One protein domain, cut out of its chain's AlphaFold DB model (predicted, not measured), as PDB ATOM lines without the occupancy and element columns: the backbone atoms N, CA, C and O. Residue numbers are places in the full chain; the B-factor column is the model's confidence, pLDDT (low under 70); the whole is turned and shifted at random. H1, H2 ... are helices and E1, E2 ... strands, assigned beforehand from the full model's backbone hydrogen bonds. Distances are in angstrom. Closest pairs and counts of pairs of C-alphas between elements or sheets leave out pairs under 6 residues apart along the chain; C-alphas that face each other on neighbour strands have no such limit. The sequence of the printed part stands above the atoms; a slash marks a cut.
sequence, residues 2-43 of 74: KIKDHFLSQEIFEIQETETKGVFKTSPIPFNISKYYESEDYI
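AT A GLANCE: This is residues 2 to 43 of the 74 residues of an uncharacterized protein of Chryseobacterium indoltheticum (UniProt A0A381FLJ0). A small, staggered sheet of three strands winds back and forth at one end of an elongated shape, and a short helix, H1, lies off the sheet toward the other end. The longest strand, E2, pairs with E1 over its first residues and with E3 over its later ones, and the stretch after E3 leads away to H1. The printed part has 42 residues, with three named strands and one named helix in the order E1, E2, E3, H1; the sheet order is E1, E2, E3, antiparallel throughout. The class is mixed, helices and strands, with under half of the residues in named elements. The whole is loose, with a radius of gyration of the C-alphas of 12.1 A and spans of 35 by 18 by 18 A.

IN THESE COORDINATES: Strand E1 covers residues 2 to 4 and is 6.9 A long from first to last C-alpha, beginning at C-alpha 2 at (114.624, 94.569, 186.288). Strand E2 covers residues 12 to 17 and is 17.1 A long, ending at C-alpha 17 at (117.070, 106.552, 193.309). Strand E3 covers residues 24 to 27 and is 9.7 A long. Helix H1 covers residues 34 to 38 and is 6.5 A long, ending at C-alpha 38 at (91.898, 105.037, 179.998).

HOW THE PARTS SIT: E1, E2 and E3 form a meander, each strand the antiparallel neighbour of the one before. E1 and E2 are a hairpin, with 129 degrees between their directions. The C-alphas of Lys 4 and Ile 12 face each other at 4.5 A, and N 3 and O 13 are within hydrogen-bond range at 2.8 A. E2 and E3 are also a hairpin, with 147 degrees between their directions. The C-alphas of Glu 17 and Phe 24 face each other at 4.3 A, and N 25 and O 16 are within hydrogen-bond range at 2.8 A, as are N 14 and O 27 at 2.9 A. The pairing is staggered: E2 pairs with E1 over residues 12 to 14 and with E3 over residues 14 to 17. E1 and E3 are the edge strands and are apart. H1 is not on the sheet, with 0 pairs of C-alphas within 10 A, and it is apart from E1 and from E2. In H1 every O i to N i+4 pair is within hydrogen-bond range.

THE WHOLE: The two C-alphas farthest apart are those of Lys 21 and Glu 40, at 35.5 A. The printed part has no cut, and its three links are short. The mean pLDDT of the printed part is 90.6, and Ile 43 is the one printed residue under 70.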
ATOM      1  N   LYS A   2     115.548  94.394 187.415       94.25
ATOM      2  CA  LYS A   2     114.624  94.569 186.288       94.25
ATOM      3  C   LYS A   2     113.242  94.048 186.669       94.25
ATOM      4  O   LYS A   2     113.133  92.937 187.180       94.25
ATOM      5  N   ILE A   3     112.220  94.864 186.447       95.94
ATOM      6  CA  ILE A   3     110.823  94.619 186.818       95.94
ATOM      7  C   ILE A   3     109.999  94.642 185.540       95.94
ATOM      8  O   ILE A   3     110.279  95.441 184.653       95.94
ATOM      9  N   LYS A   4     108.991  93.778 185.440       95.62
ATOM     10  CA  LYS A   4     108.040  93.783 184.332       95.62
ATOM     11  C   LYS A   4     106.736  94.446 184.770       95.62
ATOM     12  O   LYS A   4     106.201  94.102 185.823       95.62
ATOM     13  N   ASP A   5     106.214  95.358 183.958       93.94
ATOM     14  CA  ASP A   5     104.839  95.827 184.105       93.94
ATOM     15  C   ASP A   5     103.872  94.712 183.692       93.94
ATOM     16  O   ASP A   5     103.873  94.280 182.548       93.94
ATOM     17  N   HIS A   6     103.044  94.222 184.609       92.88
ATOM     18  CA  HIS A   6     102.056  93.186 184.299       92.88
ATOM     19  C   HIS A   6     100.667  93.740 183.986       92.88
ATOM     20  O   HIS A   6      99.797  92.961 183.605       92.88
ATOM     21  N   PHE A   7     100.462  95.049 184.133       90.38
ATOM     22  CA  PHE A   7      99.160  95.673 183.967       90.38
ATOM     23  C   PHE A   7      98.884  96.023 182.504       90.38
ATOM     24  O   PHE A   7      97.981  95.438 181.915       90.38
ATOM     25  N   LEU A   8      99.677  96.917 181.893       90.31
ATOM     26  CA  LEU A   8      99.340  97.462 180.571       90.31
ATOM     27  C   LEU A   8     100.471  97.359 179.547       90.31
ATOM     28  O   LEU A   8     100.302  96.726 178.508       90.31
ATOM     29  N   SER A   9     101.625  97.969 179.816       91.56
ATOM     30  CA  SER A   9     102.687  98.111 178.808       91.56
ATOM     31  C   SER A   9     103.428  96.806 178.519       91.56
ATOM     32  O   SER A   9     103.956  96.631 177.426       91.56
ATOM     33  N   GLN A  10     103.481  95.886 179.491       93.94
ATOM     34  CA  GLN A  10     104.324  94.683 179.441       93.94
ATOM     35  C   GLN A  10     105.832  94.970 179.325       93.94
ATOM     36  O   GLN A  10     106.624  94.036 179.158       93.94
ATOM     37  N   GLU A  11     106.237  96.236 179.459       94.44
ATOM     38  CA  GLU A  11     107.620  96.682 179.350       94.44
ATOM     39  C   GLU A  11     108.426  96.327 180.604       94.44
ATOM     40  O   GLU A  11     107.895  96.150 181.707       94.44
ATOM     41  N   ILE A  12     109.743  96.220 180.421       96.25
ATOM     42  CA  ILE A  12     110.688  96.014 181.514       96.25
ATOM     43  C   ILE A  12     111.288  97.364 181.898       96.25
ATOM     44  O   ILE A  12     111.855  98.053 181.051       96.25
ATOM     45  N   PHE A  13     111.222  97.704 183.181       96.00
ATOM     46  CA  PHE A  13     111.797  98.924 183.738       96.00
ATOM     47  C   PHE A  13     112.575  98.635 185.024       96.00
ATOM     48  O   PHE A  13     112.524  97.546 185.601       96.00
ATOM     49  N   GLU A  14     113.319  99.630 185.482       97.56
ATOM     50  CA  GLU A  14     114.027  99.612 186.756       97.56
ATOM     51  C   GLU A  14     113.527 100.733 187.663       97.56
ATOM     52  O   GLU A  14     113.056 101.762 187.184       97.56
ATOM     53  N   ILE A  15     113.665 100.547 188.974       96.44
ATOM     54  CA  ILE A  15     113.501 101.619 189.958       96.44
ATOM     55  C   ILE A  15     114.890 102.091 190.377       96.44
ATOM     56  O   ILE A  15     115.712 101.286 190.817       96.44
ATOM     57  N   GLN A  16     115.145 103.386 190.224       96.31
ATOM     58  CA  GLN A  16     116.430 104.018 190.510       96.31
ATOM     59  C   GLN A  16     116.214 105.207 191.450       96.31
ATOM     60  O   GLN A  16     115.239 105.948 191.304       96.31
ATOM     61  N   GLU A  17     117.099 105.379 192.432       96.94
ATOM     62  CA  GLU A  17     117.070 106.552 193.309       96.94
ATOM     63  C   GLU A  17     117.424 107.804 192.497       96.94
ATOM     64  O   GLU A  17     118.245 107.768 191.578       96.94
ATOM     65  N   THR A  18     116.751 108.907 192.793       96.50
ATOM     66  CA  THR A  18     117.040 110.205 192.187       96.50
ATOM     67  C   THR A  18     118.157 110.915 192.949       96.50
ATOM     68  O   THR A  18     118.641 110.441 193.970       96.50
ATOM     69  N   GLU A  19     118.541 112.100 192.481       96.75
ATOM     70  CA  GLU A  19     119.463 112.975 193.215       96.75
ATOM     71  C   GLU A  19     118.902 113.394 194.584       96.75
ATOM     72  O   GLU A  19     119.655 113.686 195.513       96.75
ATOM     73  N   THR A  20     117.571 113.399 194.732       97.62
ATOM     74  CA  THR A  20     116.924 113.609 196.026       97.62
ATOM     75  C   THR A  20     116.860 112.288 196.778       97.62
ATOM     76  O   THR A  20     116.139 111.366 196.392       97.62
ATOM     77  N   LYS A  21     117.608 112.214 197.879       96.62
ATOM     78  CA  LYS A  21     117.693 111.023 198.727       96.62
ATOM     79  C   LYS A  21     116.307 110.556 199.183       96.62
ATOM     80  O   LYS A  21     115.509 111.349 199.678       96.62
ATOM     81  N   GLY A  22     116.045 109.260 199.049       96.88
ATOM     82  CA  GLY A  22     114.770 108.628 199.389       96.88
ATOM     83  C   GLY A  22     113.667 108.793 198.339       96.88
ATOM     84  O   GLY A  22     112.584 108.238 198.519       96.88
ATOM     85  N   VAL A  23     113.920 109.513 197.242       97.12
ATOM     86  CA  VAL A  23     112.985 109.651 196.118       97.12
ATOM     87  C   VAL A  23     113.450 108.758 194.977       97.12
ATOM     88  O   VAL A  23     114.605 108.826 194.563       97.12
ATOM     89  N   PHE A  24     112.543 107.944 194.440       96.25
ATOM     90  CA  PHE A  24     112.832 106.962 193.396       96.25
ATOM     91  C   PHE A  24     112.017 107.239 192.132       96.25
ATOM     92  O   PHE A  24     110.897 107.744 192.202       96.25
ATOM     93  N   LYS A  25     112.571 106.876 190.974       94.94
ATOM     94  CA  LYS A  25     111.917 106.989 189.666       94.94
ATOM     95  C   LYS A  25     112.065 105.712 188.849       94.94
ATOM     96  O   LYS A  25     112.974 104.914 189.086       94.94
ATOM     97  N   THR A  26     111.192 105.548 187.862       95.50
ATOM     98  CA  THR A  26     111.326 104.503 186.849       95.50
ATOM     99  C   THR A  26     112.396 104.868 185.818       95.50
ATOM    100  O   THR A  26     112.616 106.042 185.504       95.50
ATOM    101  N   SER A  27     113.074 103.850 185.296       95.06
ATOM    102  CA  SER A  27     114.034 103.959 184.201       95.06
ATOM    103  C   SER A  27     113.787 102.820 183.201       95.06
ATOM    104  O   SER A  27     113.953 101.655 183.575       95.06
ATOM    105  N   PRO A  28     113.358 103.112 181.959       93.69
ATOM    106  CA  PRO A  28     113.082 104.450 181.428       93.69
ATOM    107  C   PRO A  28     111.842 105.107 182.065       93.69
ATOM    108  O   PRO A  28     110.993 104.441 182.660       93.69
ATOM    109  N   ILE A  29     111.740 106.434 181.929       92.31
ATOM    110  CA  ILE A  29     110.536 107.185 182.311       92.31
ATOM    111  C   ILE A  29     109.461 106.930 181.240       92.31
ATOM    112  O   ILE A  29     109.741 107.135 180.056       92.31
ATOM    113  N   PRO A  30     108.244 106.503 181.617       89.75
ATOM    114  CA  PRO A  30     107.179 106.233 180.660       89.75
ATOM    115  C   PRO A  30     106.694 107.527 179.995       89.75
ATOM    116  O   PRO A  30     106.442 108.526 180.665       89.75
ATOM    117  N   PHE A  31     106.525 107.498 178.670       87.69
ATOM    118  CA  PHE A  31     106.088 108.666 177.896       87.69
ATOM    119  C   PHE A  31     104.562 108.855 177.896       87.69
ATOM    120  O   PHE A  31     104.078 109.981 177.920       87.69
ATOM    121  N   ASN A  32     103.792 107.762 177.866       86.56
ATOM    122  CA  ASN A  32     102.337 107.807 177.699       86.56
ATOM    123  C   ASN A  32     101.603 107.162 178.883       86.56
ATOM    124  O   ASN A  32     101.106 106.040 178.796       86.56
ATOM    125  N   ILE A  33     101.545 107.898 179.993       88.25
ATOM    126  CA  ILE A  33     100.821 107.486 181.204       88.25
ATOM    127  C   ILE A  33      99.298 107.548 181.043       88.25
ATOM    128  O   ILE A  33      98.592 106.840 181.753       88.25
ATOM    129  N   SER A  34      98.778 108.347 180.101       87.94
ATOM    130  CA  SER A  34      97.332 108.531 179.905       87.94
ATOM    131  C   SER A  34      96.613 107.214 179.622       87.94
ATOM    132  O   SER A  34      95.544 106.968 180.171       87.94
ATOM    133  N   LYS A  35      97.259 106.305 178.882       87.38
ATOM    134  CA  LYS A  35      96.725 104.966 178.589       87.38
ATOM    135  C   LYS A  35      96.395 104.140 179.840       87.38
ATOM    136  O   LYS A  35      95.503 103.303 179.791       87.38
ATOM    137  N   TYR A  36      97.087 104.367 180.961       88.06
ATOM    138  CA  TYR A  36      96.798 103.672 182.220       88.06
ATOM    139  C   TYR A  36      95.488 104.145 182.848       88.06
ATOM    140  O   TYR A  36      94.800 103.346 183.473       88.06
ATOM    141  N   TYR A  37      95.133 105.416 182.657       83.44
ATOM    142  CA  TYR A  37      93.888 106.001 183.158       83.44
ATOM    143  C   TYR A  37      92.683 105.674 182.270       83.44
ATOM    144  O   TYR A  37      91.560 105.634 182.762       83.44
ATOM    145  N   GLU A  38      92.919 105.429 180.980       82.06
ATOM    146  CA  GLU A  38      91.898 105.037 179.998       82.06
ATOM    147  C   GLU A  38      91.600 103.528 180.004       82.06
ATOM    148  O   GLU A  38      90.605 103.097 179.428       82.06
ATOM    149  N   SER A  39      92.459 102.717 180.627       81.94
ATOM    150  CA  SER A  39      92.329 101.258 180.642       81.94
ATOM    151  C   SER A  39      91.047 100.809 181.344       81.94
ATOM    152  O   SER A  39      90.806 101.195 182.489       81.94
ATOM    153  N   GLU A  40      90.283  99.910 180.714       71.69
ATOM    154  CA  GLU A  40      89.059  99.341 181.301       71.69
ATOM    155  C   GLU A  40      89.328  98.578 182.613       71.69
ATOM    156  O   GLU A  40      88.551  98.604 183.565       71.69
ATOM    157  N   ASP A  41      90.510  97.968 182.710       71.81
ATOM    158  CA  ASP A  41      90.967  97.279 183.920       71.81
ATOM    159  C   ASP A  41      91.437  98.242 185.035       71.81
ATOM    160  O   ASP A  41      91.792  97.809 186.137       71.81
ATOM    161  N   TYR A  42      91.447  99.562 184.793       73.69
ATOM    162  CA  TYR A  42      91.798 100.573 185.792       73.69
ATOM    163  C   TYR A  42      90.601 100.892 186.701       73.69
ATOM    164  O   TYR A  42      89.868 101.875 186.550       73.69
ATOM    165  N   ILE A  43      90.443 100.045 187.716       63.88
ATOM    166  CA  ILE A  43      89.315 100.000 188.661       63.88
ATOM    167  C   ILE A  43      89.068 101.279 189.481       63.88
ATOM    168  O   ILE A  43      88.015 101.395 190.102       63.88
TER     169      ILE A  43